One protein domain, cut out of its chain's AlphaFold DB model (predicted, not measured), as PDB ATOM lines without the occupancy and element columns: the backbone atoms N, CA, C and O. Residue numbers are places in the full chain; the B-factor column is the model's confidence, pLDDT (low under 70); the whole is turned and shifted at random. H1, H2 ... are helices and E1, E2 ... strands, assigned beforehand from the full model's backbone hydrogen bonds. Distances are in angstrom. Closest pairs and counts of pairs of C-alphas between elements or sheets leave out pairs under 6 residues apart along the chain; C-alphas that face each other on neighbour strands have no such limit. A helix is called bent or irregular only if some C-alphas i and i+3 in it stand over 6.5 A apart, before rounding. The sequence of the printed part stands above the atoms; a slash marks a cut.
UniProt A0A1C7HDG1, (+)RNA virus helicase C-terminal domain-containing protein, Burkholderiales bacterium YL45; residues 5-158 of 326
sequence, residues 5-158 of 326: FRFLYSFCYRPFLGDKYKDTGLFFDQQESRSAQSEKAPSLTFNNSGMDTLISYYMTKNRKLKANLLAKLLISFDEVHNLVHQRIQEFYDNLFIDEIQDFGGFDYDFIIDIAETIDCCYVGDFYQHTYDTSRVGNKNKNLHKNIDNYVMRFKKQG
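This is residues 5 to 158 of the 326 residues of the protein "(+)RNA virus helicase C-terminal domain-containing protein" of Burkholderiales bacterium YL45 (UniProt A0A1C7HDG1). Two helices set crosswise, H3 and H5, make the core; H1 packs on H3 and on H4 at one side, while a small sheet of E1 and E2, and helix H6, lie beyond H5 at one end. A wide loop, residues 22 to 50, lies with H2 at the other end. The printed part has 154 residues, with six named helices and two named strands in the order H1 H2 H3 H4 E1 H5 E2 H6; the class is mostly helix, with 69 of the 77 residues in named elements held by helices. It is compact, with a radius of gyration of the C-alphas of 15.9 A and spans of 45 by 39 by 27 A.

E1, residues 94 to 97, and E2, residues 119 to 122, are parallel neighbours, with N 95 and O 119 2.8 A apart. With H5, residues 105 to 114, they form a strand-helix-strand unit, two parallel strands joined through a helix, with a right-handed crossover. H5 touches H3, residues 67 to 76, at a steep tilt of 46 degrees, the C-alphas of Ala 71 and Asp 107 closest at 5.3 A. H1, residues 5 to 21, touches H3, closest at C-alphas 13 and 74, 7.1 A. H4, residues 78 to 91, touches H3 only at the corner, and only just, with 3 pairs of C-alphas within 8 A. H2, residues 51 to 58, and H3 form a helical hairpin but only just touch, with 3 such pairs. H6, residues 147 to 156, is close to H5 but not clearly touching, C-alphas 154 and 112 being 8.0 A apart. Every O i to N i+4 pair is within hydrogen-bond range in H4, against 8 of 13 in H1, 4 of 6 in H3, 5 of 6 in H5 and H6, and 1 of 4 in H2, which has 3 of 5 O i to N i+3 pairs.

H1 begins at C-alpha 5 (138.641, 216.407, 270.921), spans 18.3 A and has a kink of 75 degrees near residue 15. H1 and H3 are irregular: C-alphas 16 and 19 are 7.5 A apart, 68 and 71 7.2 A. H4 spans 20.0 A; H6 ends at C-alpha 156 (140.087, 240.418, 261.859).

The C-alphas farthest apart, those of Asn 48 and Tyr 127, are 47.6 A apart. The printed part has no cut; its long links are H1 to H2 and E2 to H6. Residues 30 to 54 have pLDDT under 70.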
ATOM      1  N   PHE A   5     139.757 216.863 270.087       94.50
ATOM      2  CA  PHE A   5     138.641 216.407 270.921       94.50
ATOM      3  C   PHE A   5     139.066 215.946 272.318       94.50
ATOM      4  O   PHE A   5     138.289 216.075 273.262       94.50
ATOM      5  N   ARG A   6     140.300 215.452 272.486       94.94
ATOM      6  CA  ARG A   6     140.840 215.155 273.818       94.94
ATOM      7  C   ARG A   6     141.104 216.441 274.593       94.94
ATOM      8  O   ARG A   6     140.820 216.467 275.786       94.94
ATOM      9  N   PHE A   7     141.603 217.485 273.934       95.75
ATOM     10  CA  PHE A   7     141.738 218.810 274.533       95.75
ATOM     11  C   PHE A   7     140.368 219.350 274.972       95.75
ATOM     12  O   PHE A   7     140.176 219.575 276.166       95.75
ATOM     13  N   LEU A   8     139.367 219.405 274.082       95.31
ATOM     14  CA  LEU A   8     138.024 219.879 274.453       95.31
ATOM     15  C   LEU A   8     137.426 219.101 275.614       95.31
ATOM     16  O   LEU A   8     136.885 219.679 276.551       95.31
ATOM     17  N   TYR A   9     137.492 217.777 275.535       95.44
ATOM     18  CA  TYR A   9     136.830 216.937 276.510       95.44
ATOM     19  C   TYR A   9     137.580 216.901 277.838       95.44
ATOM     20  O   TYR A   9     137.018 217.224 278.879       95.44
ATOM     21  N   SER A  10     138.849 216.498 277.819       95.06
ATOM     22  CA  SER A  10     139.602 216.231 279.047       95.06
ATOM     23  C   SER A  10     140.138 217.493 279.708       95.06
ATOM     24  O   SER A  10     140.258 217.502 280.928       95.06
ATOM     25  N   PHE A  11     140.479 218.523 278.929       95.38
ATOM     26  CA  PHE A  11     141.043 219.759 279.465       95.38
ATOM     27  C   PHE A  11     139.966 220.824 279.685       95.38
ATOM     28  O   PHE A  11     139.924 221.408 280.763       95.38
ATOM     29  N   CYS A  12     139.084 221.046 278.705       95.56
ATOM     30  CA  CYS A  12     138.133 222.157 278.772       95.56
ATOM     31  C   CYS A  12     136.809 221.790 279.459       95.56
ATOM     32  O   CYS A  12     136.291 222.568 280.241       95.56
ATOM     33  N   TYR A  13     136.238 220.616 279.190       94.88
ATOM     34  CA  TYR A  13     134.914 220.256 279.712       94.88
ATOM     35  C   TYR A  13     134.969 219.537 281.064       94.88
ATOM     36  O   TYR A  13     134.337 219.948 282.042       94.88
ATOM     37  N   ARG A  14     135.694 218.413 281.113       94.69
ATOM     38  CA  ARG A  14     135.595 217.431 282.199       94.69
ATOM     39  C   ARG A  14     135.948 217.999 283.580       94.69
ATOM     40  O   ARG A  14     135.217 217.656 284.506       94.69
ATOM     41  N   PRO A  15     136.969 218.867 283.748       95.00
ATOM     42  CA  PRO A  15     137.310 219.422 285.059       95.00
ATOM     43  C   PRO A  15     136.191 220.240 285.714       95.00
ATOM     44  O   PRO A  15     136.154 220.332 286.934       95.00
ATOM     45  N   PHE A  16     135.280 220.815 284.922       92.50
ATOM     46  CA  PHE A  16     134.232 221.704 285.433       92.50
ATOM     47  C   PHE A  16     132.855 221.042 285.450       92.50
ATOM     48  O   PHE A  16     132.051 221.282 286.348       92.50
ATOM     49  N   LEU A  17     132.565 220.204 284.453       90.69
ATOM     50  CA  LEU A  17     131.217 219.682 284.220       90.69
ATOM     51  C   LEU A  17     131.107 218.154 284.308       90.69
ATOM     52  O   LEU A  17     129.991 217.637 284.402       90.69
ATOM     53  N   GLY A  18     132.236 217.437 284.308       90.19
ATOM     54  CA  GLY A  18     132.265 215.974 284.256       90.19
ATOM     55  C   GLY A  18     131.592 215.321 285.462       90.19
ATOM     56  O   GLY A  18     130.707 214.489 285.292       90.19
ATOM     57  N   ASP A  19     131.934 215.746 286.680       88.75
ATOM     58  CA  ASP A  19     131.349 215.180 287.905       88.75
ATOM     59  C   ASP A  19     129.886 215.594 288.100       88.75
ATOM     60  O   ASP A  19     129.062 214.800 288.564       88.75
ATOM     61  N   LYS A  20     129.546 216.822 287.685       87.81
ATOM     62  CA  LYS A  20     128.188 217.372 287.769       87.81
ATOM     63  C   LYS A  20     127.208 216.574 286.912       87.81
ATOM     64  O   LYS A  20     126.154 216.175 287.399       87.81
ATOM     65  N   TYR A  21     127.560 216.319 285.650       87.75
ATOM     66  CA  TYR A  21     126.673 215.635 284.700       87.75
ATOM     67  C   TYR A  21     126.976 214.147 284.527       87.75
ATOM     68  O   TYR A  21     126.212 213.437 283.868       87.75
ATOM     69  N   LYS A  22     128.051 213.657 285.152       89.88
ATOM     70  CA  LYS A  22     128.493 212.259 285.128       89.88
ATOM     71  C   LYS A  22     128.576 211.724 283.699       89.88
ATOM     72  O   LYS A  22     128.099 210.631 283.416       89.88
ATOM     73  N   ASP A  23     129.113 212.488 282.760       91.31
ATOM     74  CA  ASP A  23     129.184 212.033 281.375       91.31
ATOM     75  C   ASP A  23     130.029 210.739 281.244       91.31
ATOM     76  O   ASP A  23     130.830 210.396 282.116       91.31
ATOM     77  N   THR A  24     129.815 209.974 280.175       92.19
ATOM     78  CA  THR A  24     130.515 208.699 279.914       92.19
ATOM     79  C   THR A  24     131.484 208.791 278.732       92.19
ATOM     80  O   THR A  24     131.911 207.767 278.195       92.19
ATOM     81  N   GLY A  25     131.839 210.010 278.313       92.94
ATOM     82  CA  GLY A  25     132.736 210.283 277.194       92.94
ATOM     83  C   GLY A  25     132.053 210.944 275.997       92.94
ATOM     84  O   GLY A  25     130.963 211.509 276.092       92.94
ATOM     85  N   LEU A  26     132.718 210.874 274.843       93.56
ATOM     86  CA  LEU A  26     132.269 211.509 273.605       93.56
ATOM     87  C   LEU A  26     131.473 210.552 272.710       93.56
ATOM     88  O   LEU A  26     131.764 209.360 272.603       93.56
ATOM     89  N   PHE A  27     130.484 211.110 272.023       92.44
ATOM     90  CA  PHE A  27     129.738 210.496 270.939       92.44
ATOM     91  C   PHE A  27     130.060 211.229 269.637       92.44
ATOM     92  O   PHE A  27     129.803 212.429 269.506       92.44
ATOM     93  N   PHE A  28     130.630 210.492 268.684       88.19
ATOM     94  CA  PHE A  28     130.911 210.969 267.335       88.19
ATOM     95  C   PHE A  28     129.801 210.485 266.414       88.19
ATOM     96  O   PHE A  28     129.747 209.308 266.060       88.19
ATOM     97  N   ASP A  29     128.903 211.392 266.053       70.38
ATOM     98  CA  ASP A  29     127.821 211.069 265.139       70.38
ATOM     99  C   ASP A  29     128.312 211.132 263.687       70.38
ATOM    100  O   ASP A  29     128.683 212.198 263.191       70.38
ATOM    101  N   GLN A  30     128.328 209.988 263.002       56.41
ATOM    102  CA  GLN A  30     128.676 209.923 261.581       56.41
ATOM    103  C   GLN A  30     127.489 210.246 260.650       56.41
ATOM    104  O   GLN A  30     127.707 210.415 259.450       56.41
ATOM    105  N   GLN A  31     126.248 210.334 261.151       44.12
ATOM    106  CA  GLN A  31     125.030 210.376 260.329       44.12
ATOM    107  C   GLN A  31     124.086 211.575 260.589       44.12
ATOM    108  O   GLN A  31     123.407 211.998 259.651       44.12
ATOM    109  N   GLU A  32     124.075 212.223 261.761       43.38
ATOM    110  CA  GLU A  32     123.169 213.366 262.049       43.38
ATOM    111  C   GLU A  32     123.626 214.735 261.493       43.38
ATOM    112  O   GLU A  32     123.106 215.788 261.864       43.38
ATOM    113  N   SER A  33     124.555 214.780 260.535       40.91
ATOM    114  CA  SER A  33     125.002 216.049 259.927       40.91
ATOM    115  C   SER A  33     123.968 216.708 258.992       40.91
ATOM    116  O   SER A  33     124.273 217.736 258.387       40.91
ATOM    117  N   ARG A  34     122.781 216.113 258.779       39.50
ATOM    118  CA  ARG A  34     121.849 216.531 257.708       39.50
ATOM    119  C   ARG A  34     120.431 216.905 258.131       39.50
ATOM    120  O   ARG A  34     119.724 217.487 257.312       39.50
ATOM    121  N   SER A  35     120.010 216.663 259.368       34.78
ATOM    122  CA  SER A  35     118.617 216.930 259.747       34.78
ATOM    123  C   SER A  35     118.471 217.389 261.196       34.78
ATOM    124  O   SER A  35     118.711 216.636 262.128       34.78
ATOM    125  N   ALA A  36     117.996 218.632 261.340       39.09
ATOM    126  CA  ALA A  36     117.284 219.162 262.506       39.09
ATOM    127  C   ALA A  36     118.067 219.437 263.809       39.09
ATOM    128  O   ALA A  36     117.580 219.140 264.896       39.09
ATOM    129  N   GLN A  37     119.203 220.137 263.744       48.97
ATOM    130  CA  GLN A  37     119.695 220.884 264.912       48.97
ATOM    131  C   GLN A  37     119.567 222.381 264.630       48.97
ATOM    132  O   GLN A  37     120.385 222.977 263.929       48.97
ATOM    133  N   SER A  38     118.477 222.975 265.118       45.78
ATOM    134  CA  SER A  38     118.229 224.414 265.066       45.78
ATOM    135  C   SER A  38     119.433 225.186 265.619       45.78
ATOM    136  O   SER A  38     119.989 224.858 266.668       45.78
ATOM    137  N   GLU A  39     119.840 226.236 264.903       49.50
ATOM    138  CA  GLU A  39     120.975 227.099 265.270       49.50
ATOM    139  C   GLU A  39     120.765 227.815 266.611       49.50
ATOM    140  O   GLU A  39     121.732 228.176 267.282       49.50
ATOM    141  N   LYS A  40     119.512 227.951 267.053       45.41
ATOM    142  CA  LYS A  40     119.176 228.542 268.345       45.41
ATOM    143  C   LYS A  40     119.392 227.517 269.455       45.41
ATOM    144  O   LYS A  40     118.647 226.543 269.557       45.41
ATOM    145  N   ALA A  41     120.408 227.753 270.288       45.97
ATOM    146  CA  ALA A  41     120.395 227.220 271.646       45.97
ATOM    147  C   ALA A  41     119.058 227.623 272.305       45.97
ATOM    148  O   ALA A  41     118.575 228.727 272.025       45.97
ATOM    149  N   PRO A  42     118.431 226.768 273.130       43.66
ATOM    150  CA  PRO A  42     117.300 227.203 273.935       43.66
ATOM    151  C   PRO A  42     117.736 228.429 274.745       43.66
ATOM    152  O   PRO A  42     118.696 228.354 275.506       43.66
ATOM    153  N   SER A  43     117.075 229.568 274.547       39.28
ATOM    154  CA  SER A  43     117.244 230.733 275.412       39.28
ATOM    155  C   SER A  43     116.690 230.359 276.782       39.28
ATOM    156  O   SER A  43     115.473 230.222 276.908       39.28
ATOM    157  N   LEU A  44     117.546 230.140 277.781       45.28
ATOM    158  CA  LEU A  44     117.095 229.826 279.134       45.28
ATOM    159  C   LEU A  44     117.610 230.850 280.137       45.28
ATOM    160  O   LEU A  44     118.808 231.029 280.332       45.28
ATOM    161  N   THR A  45     116.644 231.496 280.779       34.97
ATOM    162  CA  THR A  45     116.759 232.198 282.050       34.97
ATOM    163  C   THR A  45     117.118 231.214 283.167       34.97
ATOM    164  O   THR A  45     116.592 230.101 283.240       34.97
ATOM    165  N   PHE A  46     118.036 231.635 284.039       40.00
ATOM    166  CA  PHE A  46     118.574 230.862 285.156       40.00
ATOM    167  C   PHE A  46     117.525 230.627 286.252       40.00
ATOM    168  O   PHE A  46     117.431 231.394 287.202       40.00
ATOM    169  N   ASN A  47     116.779 229.527 286.150       34.47
ATOM    170  CA  ASN A  47     116.114 228.900 287.292       34.47
ATOM    171  C   ASN A  47     116.713 227.495 287.481       34.47
ATOM    172  O   ASN A  47     117.024 226.823 286.499       34.47
ATOM    173  N   ASN A  48     116.853 227.037 288.730       40.31
ATOM    174  CA  ASN A  48     117.561 225.802 289.125       40.31
ATOM    175  C   ASN A  48     117.070 224.487 288.463       40.31
ATOM    176  O   ASN A  48     117.719 223.460 288.619       40.31
ATOM    177  N   SER A  49     115.975 224.501 287.695       46.31
ATOM    178  CA  SER A  49     115.454 223.381 286.890       46.31
ATOM    179  C   SER A  49     115.806 223.440 285.386       46.31
ATOM    180  O   SER A  49     115.550 222.486 284.651       46.31
ATOM    181  N   GLY A  50     116.394 224.539 284.893       51.38
ATOM    182  CA  GLY A  50     116.659 224.769 283.464       51.38
ATOM    183  C   GLY A  50     117.965 224.158 282.935       51.38
ATOM    184  O   GLY A  50     118.049 223.799 281.759       51.38
ATOM    185  N   MET A  51     118.973 223.982 283.794       51.41
ATOM    186  CA  MET A  51     120.306 223.517 283.375       51.41
ATOM    187  C   MET A  51     120.320 222.027 282.975       51.41
ATOM    188  O   MET A  51     121.009 221.658 282.024       51.41
ATOM    189  N   ASP A  52     119.487 221.199 283.613       56.75
ATOM    190  CA  ASP A  52     119.300 219.777 283.265       56.75
ATOM    191  C   ASP A  52     118.560 219.591 281.931       56.75
ATOM    192  O   ASP A  52     118.804 218.640 281.186       56.75
ATOM    193  N   THR A  53     117.702 220.547 281.566       62.56
ATOM    194  CA  THR A  53     117.051 220.544 280.250       62.56
ATOM    195  C   THR A  53     118.051 220.934 279.157       62.56
ATOM    196  O   THR A  53     118.024 220.364 278.066       62.56
ATOM    197  N   LEU A  54     118.989 221.848 279.435       69.19
ATOM    198  CA  LEU A  54     119.966 222.298 278.440       69.19
ATOM    199  C   LEU A  54     121.062 221.257 278.169       69.19
ATOM    200  O   LEU A  54     121.432 221.062 277.012       69.19
ATOM    201  N   ILE A  55     121.543 220.535 279.191       79.88
ATOM    202  CA  ILE A  55     122.545 219.476 278.981       79.88
ATOM    203  C   ILE A  55     122.001 218.338 278.102       79.88
ATOM    204  O   ILE A  55     122.753 217.764 277.316       79.88
ATOM    205  N   SER A  56     120.685 218.084 278.131       80.44
ATOM    206  CA  SER A  56     120.028 217.086 277.271       80.44
ATOM    207  C   SER A  56     120.162 217.380 275.766       80.44
ATOM    208  O   SER A  56     120.118 216.465 274.945       80.44
ATOM    209  N   TYR A  57     120.395 218.642 275.378       85.00
ATOM    210  CA  TYR A  57     120.687 219.010 273.989       85.00
ATOM    211  C   TYR A  57     122.087 218.543 273.558       85.00
ATOM    212  O   TYR A  57     122.265 218.037 272.443       85.00
ATOM    213  N   TYR A  58     123.065 218.672 274.459       88.56
ATOM    214  CA  TYR A  58     124.481 218.364 274.234       88.56
ATOM    215  C   TYR A  58     124.849 216.908 274.537       88.56
ATOM    216  O   TYR A  58     125.915 216.447 274.130       88.56
ATOM    217  N   MET A  59     123.983 216.173 275.229       89.94
ATOM    218  CA  MET A  59     124.251 214.832 275.734       89.94
ATOM    219  C   MET A  59     123.232 213.819 275.201       89.94
ATOM    220  O   MET A  59     122.035 214.076 275.126       89.94
ATOM    221  N   THR A  60     123.710 212.643 274.810       89.81
ATOM    222  CA  THR A  60     122.862 211.508 274.420       89.81
ATOM    223  C   THR A  60     122.180 210.881 275.638       89.81
ATOM    224  O   THR A  60     122.622 211.048 276.774       89.81
ATOM    225  N   LYS A  61     121.150 210.057 275.406       86.31
ATOM    226  CA  LYS A  61     120.478 209.286 276.471       86.31
ATOM    227  C   LYS A  61     121.435 208.384 277.268       86.31
ATOM    228  O   LYS A  61     121.220 208.169 278.453       86.31
ATOM    229  N   ASN A  62     122.525 207.924 276.645       88.88
ATOM    230  CA  ASN A  62     123.562 207.096 277.278       88.88
ATOM    231  C   ASN A  62     124.648 207.927 277.989       88.88
ATOM    232  O   ASN A  62     125.731 207.421 278.286       88.88
ATOM    233  N   ARG A  63     124.376 209.216 278.229       89.12
ATOM    234  CA  ARG A  63     125.268 210.199 278.853       89.12
ATOM    235  C   ARG A  63     126.592 210.463 278.130       89.12
ATOM    236  O   ARG A  63     127.531 210.969 278.734       89.12
ATOM    237  N   LYS A  64     126.677 210.160 276.833       92.44
ATOM    238  CA  LYS A  64     127.815 210.580 276.000       92.44
ATOM    239  C   LYS A  64     127.566 211.973 275.431       92.44
ATOM    240  O   LYS A  64     126.473 212.217 274.919       92.44
ATOM    241  N   LEU A  65     128.554 212.858 275.481       92.88
ATOM    242  CA  LEU A  65     128.486 214.209 274.916       92.88
ATOM    243  C   LEU A  65     128.647 214.177 273.402       92.88
ATOM    244  O   LEU A  65     129.553 213.533 272.882       92.88
ATOM    245  N   LYS A  66     127.807 214.916 272.687       92.62
ATOM    246  CA  LYS A  66     127.898 215.071 271.235       92.62
ATOM    247  C   LYS A  66     129.141 215.895 270.895       92.62
ATOM    248  O   LYS A  66     129.179 217.097 271.162       92.62
ATOM    249  N   ALA A  67     130.156 215.254 270.316       92.19
ATOM    250  CA  ALA A  67     131.469 215.863 270.096       92.19
ATOM    251  C   ALA A  67     131.392 217.147 269.248       92.19
ATOM    252  O   ALA A  67     132.007 218.153 269.583       92.19
ATOM    253  N   ASN A  68     130.552 217.140 268.210       88.38
ATOM    254  CA  ASN A  68     130.331 218.263 267.294       88.38
ATOM    255  C   ASN A  68     129.682 219.505 267.944       88.38
ATOM    256  O   ASN A  68     129.731 220.588 267.358       88.38
ATOM    257  N   LEU A  69     129.059 219.355 269.118       91.56
ATOM    258  CA  LEU A  69     128.428 220.438 269.878       91.56
ATOM    259  C   LEU A  69     129.221 220.831 271.130       91.56
ATOM    260  O   LEU A  69     128.823 221.772 271.816       91.56
ATOM    261  N   LEU A  70     130.318 220.140 271.447       93.12
ATOM    262  CA  LEU A  70     131.055 220.386 272.683       93.12
ATOM    263  C   LEU A  70     131.674 221.789 272.704       93.12
ATOM    264  O   LEU A  70     131.532 222.489 273.698       93.12
ATOM    265  N   ALA A  71     132.251 222.243 271.589       94.62
ATOM    266  CA  ALA A  71     132.715 223.624 271.444       94.62
ATOM    267  C   ALA A  71     131.588 224.642 271.679       94.62
ATOM    268  O   ALA A  71     131.763 225.615 272.404       94.62
ATOM    269  N   LYS A  72     130.394 224.387 271.123       92.50
ATOM    270  CA  LYS A  72     129.222 225.254 271.328       92.50
ATOM    271  C   LYS A  72     128.868 225.352 272.806       92.50
ATOM    272  O   LYS A  72     128.589 226.448 273.273       92.50
ATOM    273  N   LEU A  73     128.871 224.225 273.520       91.31
ATOM    274  CA  LEU A  73     128.652 224.201 274.961       91.31
ATOM    275  C   LEU A  73     129.682 225.093 275.657       91.31
ATOM    276  O   LEU A  73     129.290 226.013 276.359       91.31
ATOM    277  N   LEU A  74     130.975 224.882 275.410       92.81
ATOM    278  CA  LEU A  74     132.042 225.622 276.093       92.81
ATOM    279  C   LEU A  74     131.954 227.142 275.884       92.81
ATOM    280  O   LEU A  74     132.186 227.878 276.831       92.81
ATOM    281  N   ILE A  75     131.549 227.599 274.694       90.88
ATOM    282  CA  ILE A  75     131.380 229.033 274.388       90.88
ATOM    283  C   ILE A  75     130.055 229.596 274.931       90.88
ATOM    284  O   ILE A  75     129.952 230.777 275.228       90.88
ATOM    285  N   SER A  76     128.999 228.782 275.036       86.62
ATOM    286  CA  SER A  76     127.651 229.281 275.377       86.62
ATOM    287  C   SER A  76     127.397 229.425 276.882       86.62
ATOM    288  O   SER A  76     126.303 229.839 277.265       86.62
ATOM    289  N   PHE A  77     128.342 229.022 277.733       84.94
ATOM    290  CA  PHE A  77     128.195 229.041 279.187       84.94
ATOM    291  C   PHE A  77     129.306 229.877 279.826       84.94
ATOM    292  O   PHE A  77     130.375 229.341 280.101       84.94
ATOM    293  N   ASP A  78     129.025 231.149 280.118       81.94
ATOM    294  CA  ASP A  78     130.007 232.139 280.598       81.94
ATOM    295  C   ASP A  78     130.876 231.653 281.767       81.94
ATOM    296  O   ASP A  78     132.080 231.894 281.793       81.94
ATOM    297  N   GLU A  79     130.300 230.943 282.741       80.88
ATOM    298  CA  GLU A  79     131.065 230.415 283.881       80.88
ATOM    299  C   GLU A  79     132.121 229.395 283.428       80.88
ATOM    300  O   GLU A  79     133.276 229.459 283.835       80.88
ATOM    301  N   VAL A  80     131.743 228.476 282.537       87.94
ATOM    302  CA  VAL A  80     132.641 227.432 282.022       87.94
ATOM    303  C   VAL A  80     133.643 228.033 281.046       87.94
ATOM    304  O   VAL A  80     134.820 227.693 281.105       87.94
ATOM    305  N   HIS A  81     133.190 228.942 280.186       92.44
ATOM    306  CA  HIS A  81     134.018 229.686 279.244       92.44
ATOM    307  C   HIS A  81     135.175 230.391 279.963       92.44
ATOM    308  O   HIS A  81     136.338 230.075 279.711       92.44
ATOM    309  N   ASN A  82     134.873 231.224 280.963       93.44
ATOM    310  CA  ASN A  82     135.890 231.947 281.731       93.44
ATOM    311  C   ASN A  82     136.867 231.006 282.452       93.44
ATOM    312  O   ASN A  82     138.078 231.235 282.435       93.44
ATOM    313  N   LEU A  83     136.364 229.927 283.061       95.00
ATOM    314  CA  LEU A  83     137.203 228.945 283.754       95.00
ATOM    315  C   LEU A  83     138.141 228.199 282.795       95.00
ATOM    316  O   LEU A  83     139.292 227.931 283.142       95.00
ATOM    317  N   VAL A  84     137.681 227.880 281.582       96.00
ATOM    318  CA  VAL A  84     138.523 227.277 280.540       96.00
ATOM    319  C   VAL A  84     139.639 228.232 280.137       96.00
ATOM    320  O   VAL A  84     140.791 227.811 280.080       96.00
ATOM    321  N   HIS A  85     139.322 229.504 279.905       95.75
ATOM    322  CA  HIS A  85     140.298 230.514 279.499       95.75
ATOM    323  C   HIS A  85     141.370 230.733 280.574       95.75
ATOM    324  O   HIS A  85     142.561 230.629 280.282       95.75
ATOM    325  N   GLN A  86     140.960 230.912 281.834       95.81
ATOM    326  CA  GLN A  86     141.883 231.018 282.971       95.81
ATOM    327  C   GLN A  86     142.786 229.790 283.083       95.81
ATOM    328  O   GLN A  86     143.997 229.910 283.251       95.81
ATOM    329  N   ARG A  87     142.211 228.594 282.929       96.00
ATOM    330  CA  ARG A  87     142.970 227.348 282.987       96.00
ATOM    331  C   ARG A  87     143.979 227.232 281.843       96.00
ATOM    332  O   ARG A  87     145.058 226.689 282.042       96.00
ATOM    333  N   ILE A  88     143.658 227.704 280.640       95.75
ATOM    334  CA  ILE A  88     144.625 227.712 279.534       95.75
ATOM    335  C   ILE A  88     145.825 228.598 279.894       95.75
ATOM    336  O   ILE A  88     146.951 228.129 279.760       95.75
ATOM    337  N   GLN A  89     145.587 229.803 280.422       95.81
ATOM    338  CA  GLN A  89     146.648 230.735 280.837       95.81
ATOM    339  C   GLN A  89     147.481 230.221 282.014       95.81
ATOM    340  O   GLN A  89     148.669 230.502 282.101       95.81
ATOM    341  N   GLU A  90     146.865 229.479 282.934       96.19
ATOM    342  CA  GLU A  90     147.560 228.929 284.099       96.19
ATOM    343  C   GLU A  90     148.526 227.796 283.717       96.19
ATOM    344  O   GLU A  90     149.592 227.658 284.313       96.19
ATOM    345  N   PHE A  91     148.154 226.964 282.738       95.56
ATOM    346  CA  PHE A  91     148.899 225.746 282.404       95.56
ATOM    347  C   PHE A  91     149.794 225.867 281.167       95.56
ATOM    348  O   PHE A  91     150.646 224.995 280.969       95.56
ATOM    349  N   TYR A  92     149.600 226.881 280.322       95.31
ATOM    350  CA  TYR A  92     150.339 227.033 279.072       95.31
ATOM    351  C   TYR A  92     150.750 228.483 278.831       95.31
ATOM    352  O   TYR A  92     149.949 229.398 278.988       95.31
ATOM    353  N   ASP A  93     151.974 228.662 278.336       95.62
ATOM    354  CA  ASP A  93     152.454 229.963 277.856       95.62
ATOM    355  C   ASP A  93     152.045 230.223 276.401       95.62
ATOM    356  O   ASP A  93     151.828 231.360 276.002       95.62
ATOM    357  N   ASN A  94     151.976 229.163 275.585       95.88
ATOM    358  CA  ASN A  94     151.703 229.252 274.152       95.88
ATOM    359  C   ASN A  94     150.819 228.094 273.667       95.88
ATOM    360  O   ASN A  94     150.963 226.956 274.126       95.88
ATOM    361  N   LEU A  95     149.972 228.357 272.669       95.12
ATOM    362  CA  LEU A  95     149.130 227.359 272.008       95.12
ATOM    363  C   LEU A  95     149.491 227.190 270.526       95.12
ATOM    364  O   LEU A  95     149.414 228.121 269.731       95.12
ATOM    365  N   PHE A  96     149.788 225.957 270.120       96.69
ATOM    366  CA  PHE A  96     150.051 225.613 268.722       96.69
ATOM    367  C   PHE A  96     148.934 224.719 268.186       96.69
ATOM    368  O   PHE A  96     148.659 223.663 268.764       96.69
ATOM    369  N   ILE A  97     148.303 225.126 267.081       96.06
ATOM    370  CA  ILE A  97     147.285 224.324 266.389       96.06
ATOM    371  C   ILE A  97     147.800 223.968 265.004       96.06
ATOM    372  O   ILE A  97     148.068 224.845 264.189       96.06
ATOM    373  N   ASP A  98     147.909 222.670 264.754       95.19
ATOM    374  CA  ASP A  98     148.205 222.125 263.433       95.19
ATOM    375  C   ASP A  98     146.903 221.818 262.675       95.19
ATOM    376  O   ASP A  98     145.852 221.593 263.284       95.19
ATOM    377  N   GLU A  99     146.983 221.799 261.347       94.38
ATOM    378  CA  GLU A  99     145.870 221.552 260.425       94.38
ATOM    379  C   GLU A  99     144.645 222.466 260.658       94.38
ATOM    380  O   GLU A  99     143.492 222.029 260.589       94.38
ATOM    381  N   ILE A 100     144.883 223.763 260.903       96.00
ATOM    382  CA  ILE A 100     143.844 224.765 261.222       96.00
ATOM    383  C   ILE A 100     142.697 224.840 260.194       96.00
ATOM    384  O   ILE A 100     141.564 225.191 260.524       96.00
ATOM    385  N   GLN A 101     142.961 224.484 258.939       95.12
ATOM    386  CA  GLN A 101     141.959 224.434 257.879       95.12
ATOM    387  C   GLN A 101     140.904 223.349 258.090       95.12
ATOM    388  O   GLN A 101     139.828 223.467 257.523       95.12
ATOM    389  N   ASP A 102     141.177 222.302 258.871       94.38
ATOM    390  CA  ASP A 102     140.188 221.248 259.122       94.38
ATOM    391  C   ASP A 102     139.154 221.669 260.184       94.38
ATOM    392  O   ASP A 102     138.156 220.977 260.388       94.38
ATOM    393  N   PHE A 103     139.337 222.809 260.856       95.44
ATOM    394  CA  PHE A 103     138.395 223.291 261.860       95.44
ATOM    395  C   PHE A 103     137.166 223.940 261.223       95.44
ATOM    396  O   PHE A 103     137.258 224.884 260.438       95.44
ATOM    397  N   GLY A 104     135.983 223.460 261.608       93.31
ATOM    398  CA  GLY A 104     134.698 223.921 261.081       93.31
ATOM    399  C   GLY A 104     133.645 224.125 262.167       93.31
ATOM    400  O   GLY A 104     133.837 223.786 263.332       93.31
ATOM    401  N   GLY A 105     132.495 224.695 261.796       92.12
ATOM    402  CA  GLY A 105     131.366 224.832 262.719       92.12
ATOM    403  C   GLY A 105     131.713 225.634 263.978       92.12
ATOM    404  O   GLY A 105     132.328 226.694 263.883       92.12
ATOM    405  N   PHE A 106     131.286 225.140 265.142       93.62
ATOM    406  CA  PHE A 106     131.582 225.763 266.438       93.62
ATOM    407  C   PHE A 106     133.023 225.543 266.902       93.62
ATOM    408  O   PHE A 106     133.517 226.329 267.700       93.62
ATOM    409  N   ASP A 107     133.709 224.528 266.379       95.44
ATOM    410  CA  ASP A 107     135.105 224.265 266.732       95.44
ATOM    411  C   ASP A 107     136.032 225.370 266.224       95.44
ATOM    412  O   ASP A 107     136.929 225.805 266.937       95.44
ATOM    413  N   TYR A 108     135.768 225.873 265.011       96.00
ATOM    414  CA  TYR A 108     136.460 227.049 264.482       96.00
ATOM    415  C   TYR A 108     136.242 228.288 265.357       96.00
ATOM    416  O   TYR A 108     137.155 229.077 265.547       96.00
ATOM    417  N   ASP A 109     135.035 228.487 265.883       95.19
ATOM    418  CA  ASP A 109     134.792 229.632 266.759       95.19
ATOM    419  C   ASP A 109     135.562 229.487 268.072       95.19
ATOM    420  O   ASP A 109     136.172 230.450 268.516       95.19
ATOM    421  N   PHE A 110     135.589 228.283 268.646       96.19
ATOM    422  CA  PHE A 110     136.243 228.022 269.928       96.19
ATOM    423  C   PHE A 110     137.748 228.276 269.886       96.19
ATOM    424  O   PHE A 110     138.297 228.904 270.779       96.19
ATOM    425  N   ILE A 111     138.439 227.829 268.839       96.19
ATOM    426  CA  ILE A 111     139.883 228.086 268.723       96.19
ATOM    427  C   ILE A 111     140.194 229.560 268.446       96.19
ATOM    428  O   ILE A 111     141.270 230.030 268.798       96.19
ATOM    429  N   ILE A 112     139.290 230.293 267.796       95.69
ATOM    430  CA  ILE A 112     139.460 231.734 267.597       95.69
ATOM    431  C   ILE A 112     139.266 232.472 268.920       95.69
ATOM    432  O   ILE A 112     140.054 233.345 269.242       95.69
ATOM    433  N   ASP A 113     138.264 232.072 269.692       94.81
ATOM    434  CA  ASP A 113     137.975 232.585 271.027       94.81
ATOM    435  C   ASP A 113     139.146 232.337 272.003       94.81
ATOM    436  O   ASP A 113     139.632 233.264 272.646       94.81
ATOM    437  N   ILE A 114     139.728 231.131 272.020       94.00
ATOM    438  CA  ILE A 114     140.933 230.836 272.823       94.00
ATOM    439  C   ILE A 114     142.136 231.701 272.421       94.00
ATOM    440  O   ILE A 114     142.963 232.038 273.271       94.00
ATOM    441  N   ALA A 115     142.257 232.072 271.144       93.75
ATOM    442  CA  ALA A 115     143.371 232.889 270.668       93.75
ATOM    443  C   ALA A 115     143.398 234.294 271.284       93.75
ATOM    444  O   ALA A 115     144.444 234.934 271.289       93.75
ATOM    445  N   GLU A 116     142.276 234.771 271.832       90.56
ATOM    446  CA  GLU A 116     142.206 236.053 272.543       90.56
ATOM    447  C   GLU A 116     142.881 235.999 273.925       90.56
ATOM    448  O   GLU A 116     143.058 237.020 274.583       90.56
ATOM    449  N   THR A 117     143.234 234.801 274.393       91.50
ATOM    450  CA  THR A 117     143.623 234.540 275.786       91.50
ATOM    451  C   THR A 117     145.080 234.131 275.950       91.50
ATOM    452  O   THR A 117     145.654 234.336 277.019       91.50
ATOM    453  N   ILE A 118     145.685 233.554 274.917       95.12
ATOM    454  CA  ILE A 118     147.045 233.022 274.957       95.12
ATOM    455  C   ILE A 118     147.742 233.274 273.625       95.12
ATOM    456  O   ILE A 118     147.112 233.204 272.566       95.12
ATOM    457  N   ASP A 119     149.052 233.513 273.673       95.50
ATOM    458  CA  ASP A 119     149.868 233.586 272.466       95.50
ATOM    459  C   ASP A 119     149.750 232.274 271.688       95.50
ATOM    460  O   ASP A 119     149.892 231.172 272.232       95.50
ATOM    461  N   CYS A 120     149.437 232.377 270.398       95.81
ATOM    462  CA  CYS A 120     149.140 231.203 269.597       95.81
ATOM    463  C   CYS A 120     149.737 231.248 268.192       95.81
ATOM    464  O   CYS A 120     149.961 232.301 267.596       95.81
ATOM    465  N   CYS A 121     149.994 230.059 267.649       97.06
ATOM    466  CA  CYS A 121     150.486 229.869 266.292       97.06
ATOM    467  C   CYS A 121     149.687 228.760 265.609       97.06
ATOM    468  O   CYS A 121     149.709 227.598 266.028       97.06
ATOM    469  N   TYR A 122     148.947 229.139 264.567       97.12
ATOM    470  CA  TYR A 122     148.081 228.237 263.814       97.12
ATOM    471  C   TYR A 122     148.703 227.941 262.456       97.12
ATOM    472  O   TYR A 122     148.974 228.848 261.669       97.12
ATOM    473  N   VAL A 123     148.922 226.659 262.186       96.44
ATOM    474  CA  VAL A 123     149.594 226.159 260.989       96.44
ATOM    475  C   VAL A 123     148.612 225.308 260.193       96.44
ATOM    476  O   VAL A 123     147.817 224.556 260.755       96.44
ATOM    477  N   GLY A 124     148.636 225.442 258.870       95.00
ATOM    478  CA  GLY A 124     147.814 224.621 257.991       95.00
ATOM    479  C   GLY A 124     147.964 224.968 256.517       95.00
ATOM    480  O   GLY A 124     148.585 225.963 256.146       95.00
ATOM    481  N   ASP A 125     147.359 224.139 255.670       95.12
ATOM    482  CA  ASP A 125     147.321 224.316 254.219       95.12
ATOM    483  C   ASP A 125     145.863 224.322 253.752       95.12
ATOM    484  O   ASP A 125     145.211 223.278 253.695       95.12
ATOM    485  N   PHE A 126     145.357 225.505 253.390       95.56
ATOM    486  CA  PHE A 126     143.979 225.711 252.929       95.56
ATOM    487  C   PHE A 126     143.571 224.740 251.809       95.56
ATOM    488  O   PHE A 126     142.436 224.260 251.780       95.56
ATOM    489  N   TYR A 127     144.496 224.408 250.905       95.06
ATOM    490  CA  TYR A 127     144.218 223.515 249.786       95.06
ATOM    491  C   TYR A 127     144.238 222.031 250.188       95.06
ATOM    492  O   TYR A 127     143.787 221.192 249.411       95.06
ATOM    493  N   GLN A 128     144.692 221.684 251.398       94.44
ATOM    494  CA  GLN A 128     144.559 220.346 252.001       94.44
ATOM    495  C   GLN A 128     143.335 220.230 252.925       94.44
ATOM    496  O   GLN A 128     143.284 219.338 253.774       94.44
ATOM    497  N   HIS A 129     142.337 221.106 252.780       93.88
ATOM    498  CA  HIS A 129     141.058 220.961 253.478       93.88
ATOM    499  C   HIS A 129     140.294 219.742 252.949       93.88
ATOM    500  O   HIS A 129     139.709 219.773 251.859       93.88
ATOM    501  N   THR A 130     140.322 218.644 253.709       88.38
ATOM    502  CA  THR A 130     139.655 217.381 253.341       88.38
ATOM    503  C   THR A 130     138.620 216.916 254.357       88.38
ATOM    504  O   THR A 130     137.792 216.062 254.016       88.38
ATOM    505  N   TYR A 131     138.640 217.487 255.564       86.00
ATOM    506  CA  TYR A 131     137.752 217.168 256.678       86.00
ATOM    507  C   TYR A 131     137.269 218.450 257.357       86.00
ATOM    508  O   TYR A 131     137.908 219.484 257.253       86.00
ATOM    509  N   ASP A 132     136.127 218.373 258.035       86.81
ATOM    510  CA  ASP A 132     135.705 219.399 258.990       86.81
ATOM    511  C   ASP A 132     135.570 218.717 260.354       86.81
ATOM    512  O   ASP A 132     134.926 217.667 260.435       86.81
ATOM    513  N   THR A 133     136.131 219.303 261.413       88.25
ATOM    514  CA  THR A 133     135.994 218.799 262.793       88.25
ATOM    515  C   THR A 133     134.528 218.746 263.232       88.25
ATOM    516  O   THR A 133     134.103 217.798 263.891       88.25
ATOM    517  N   SER A 134     133.728 219.727 262.804       86.19
ATOM    518  CA  SER A 134     132.304 219.809 263.107       86.19
ATOM    519  C   SER A 134     131.513 220.465 261.976       86.19
ATOM    520  O   SER A 134     131.939 221.438 261.348       86.19
ATOM    521  N   ARG A 135     130.308 219.936 261.735       82.38
ATOM    522  CA  ARG A 135     129.282 220.523 260.867       82.38
ATOM    523  C   ARG A 135     127.953 220.517 261.612       82.38
ATOM    524  O   ARG A 135     127.327 219.470 261.757       82.38
ATOM    525  N   VAL A 136     127.530 221.686 262.086       82.50
ATOM    526  CA  VAL A 136     126.256 221.873 262.795       82.50
ATOM    527  C   VAL A 136     125.495 223.021 262.142       82.50
ATOM    528  O   VAL A 136     125.949 224.167 262.159       82.50
ATOM    529  N   GLY A 137     124.330 222.722 261.564       82.25
ATOM    530  CA  GLY A 137     123.511 223.714 260.860       82.25
ATOM    531  C   GLY A 137     124.282 224.430 259.741       82.25
ATOM    532  O   GLY A 137     125.067 223.811 259.025       82.25
ATOM    533  N   ASN A 138     124.082 225.745 259.590       84.88
ATOM    534  CA  ASN A 138     124.849 226.567 258.646       84.88
ATOM    535  C   ASN A 138     126.087 227.225 259.269       84.88
ATOM    536  O   ASN A 138     126.730 228.048 258.603       84.88
ATOM    537  N   LYS A 139     126.431 226.907 260.524       89.06
ATOM    538  CA  LYS A 139     127.538 227.561 261.222       89.06
ATOM    539  C   LYS A 139     128.835 227.366 260.439       89.06
ATOM    540  O   LYS A 139     129.242 226.242 260.168       89.06
ATOM    541  N   ASN A 140     129.455 228.474 260.032       90.81
ATOM    542  CA  ASN A 140     130.696 228.489 259.252       90.81
ATOM    543  C   ASN A 140     130.670 227.657 257.947       90.81
ATOM    544  O   ASN A 140     131.720 227.361 257.389       90.81
ATOM    545  N   LYS A 141     129.490 227.380 257.363       88.31
ATOM    546  CA  LYS A 141     129.360 226.564 256.131       88.31
ATOM    547  C   LYS A 141     130.140 227.078 254.913       88.31
ATOM    548  O   LYS A 141     130.395 226.335 253.972       88.31
ATOM    549  N   ASN A 142     130.443 228.375 254.892       91.38
ATOM    550  CA  ASN A 142     131.136 229.047 253.793       91.38
ATOM    551  C   ASN A 142     132.611 229.348 254.118       91.38
ATOM    552  O   ASN A 142     133.260 230.010 253.313       91.38
ATOM    553  N   LEU A 143     133.121 228.902 255.273       93.38
ATOM    554  CA  LEU A 143     134.461 229.225 255.777       93.38
ATOM    555  C   LEU A 143     135.560 228.906 254.753       93.38
ATOM    556  O   LEU A 143     136.395 229.755 254.464       93.38
ATOM    557  N   HIS A 144     135.482 227.730 254.130       94.50
ATOM    558  CA  HIS A 144     136.503 227.210 253.215       94.50
ATOM    559  C   HIS A 144     136.208 227.464 251.726       94.50
ATOM    560  O   HIS A 144     136.790 226.829 250.854       94.50
ATOM    561  N   LYS A 145     135.283 228.377 251.391       92.56
ATOM    562  CA  LYS A 145     134.920 228.637 249.980       92.56
ATOM    563  C   LYS A 145     135.931 229.491 249.223       92.56
ATOM    564  O   LYS A 145     135.985 229.418 247.999       92.56
ATOM    565  N   ASN A 146     136.665 230.347 249.924       94.56
ATOM    566  CA  ASN A 146     137.604 231.278 249.317       94.56
ATOM    567  C   ASN A 146     138.735 231.582 250.306       94.56
ATOM    568  O   ASN A 146     138.468 231.939 251.454       94.56
ATOM    569  N   ILE A 147     139.976 231.450 249.840       94.44
ATOM    570  CA  ILE A 147     141.177 231.602 250.669       94.44
ATOM    571  C   ILE A 147     141.339 233.021 251.227       94.44
ATOM    572  O   ILE A 147     141.787 233.187 252.358       94.44
ATOM    573  N   ASP A 148     140.946 234.052 250.480       95.44
ATOM    574  CA  ASP A 148     141.092 235.438 250.926       95.44
ATOM    575  C   ASP A 148     140.087 235.767 252.025       95.44
ATOM    576  O   ASP A 148     140.457 236.350 253.041       95.44
ATOM    577  N   ASN A 149     138.843 235.301 251.889       95.94
ATOM    578  CA  ASN A 149     137.840 235.382 252.947       95.94
ATOM    579  C   ASN A 149     138.255 234.583 254.188       95.94
ATOM    580  O   ASN A 149     138.045 235.050 255.306       95.94
ATOM    581  N   TYR A 150     138.845 233.399 253.997       96.38
ATOM    582  CA  TYR A 150     139.367 232.573 255.083       96.38
ATOM    583  C   TYR A 150     140.468 233.316 255.851       96.38
ATOM    584  O   TYR A 150     140.338 233.544 257.049       96.38
ATOM    585  N   VAL A 151     141.489 233.819 255.154       96.50
ATOM    586  CA  VAL A 151     142.580 234.592 255.766       96.50
ATOM    587  C   VAL A 151     142.093 235.899 256.392       96.50
ATOM    588  O   VAL A 151     142.571 236.290 257.455       96.50
ATOM    589  N   MET A 152     141.116 236.572 255.783       96.12
ATOM    590  CA  MET A 152     140.537 237.792 256.341       96.12
ATOM    591  C   MET A 152     139.879 237.548 257.703       96.12
ATOM    592  O   MET A 152     139.892 238.449 258.539       96.12
ATOM    593  N   ARG A 153     139.329 236.354 257.961       95.19
ATOM    594  CA  ARG A 153     138.768 236.028 259.280       95.19
ATOM    595  C   ARG A 153     139.836 236.009 260.366       95.19
ATOM    596  O   ARG A 153     139.600 236.610 261.401       95.19
ATOM    597  N   PHE A 154     140.998 235.412 260.114       96.12
ATOM    598  CA  PHE A 154     142.114 235.439 261.067       96.12
ATOM    599  C   PHE A 154     142.663 236.854 261.256       96.12
ATOM    600  O   PHE A 154     142.831 237.298 262.386       96.12
ATOM    601  N   LYS A 155     142.843 237.621 260.169       96.25
ATOM    602  CA  LYS A 155     143.300 239.022 260.263       96.25
ATOM    603  C   LYS A 155     142.388 239.888 261.130       96.25
ATOM    604  O   LYS A 155     142.873 240.728 261.877       96.25
ATOM    605  N   LYS A 156     141.067 239.694 261.032       94.69
ATOM    606  CA  LYS A 156     140.087 240.418 261.859       94.69
ATOM    607  C   LYS A 156     140.226 240.123 263.352       94.69
ATOM    608  O   LYS A 156     139.816 240.959 264.141       94.69
ATOM    609  N   GLN A 157     140.818 238.985 263.698       93.31
ATOM    610  CA  GLN A 157     141.087 238.554 265.069       93.31
ATOM    611  C   GLN A 157     142.526 238.861 265.505       93.31
ATOM    612  O   GLN A 157     143.021 238.286 266.461       93.31
ATOM    613  N   GLY A 158     143.233 239.738 264.783       94.50
ATOM    614  CA  GLY A 158     144.574 240.189 265.161       94.50
ATOM    615  C   GLY A 158     145.721 239.259 264.756       94.50
ATOM    616  O   GLY A 158     146.876 239.598 265.000       94.50
TER     617      GLY A 158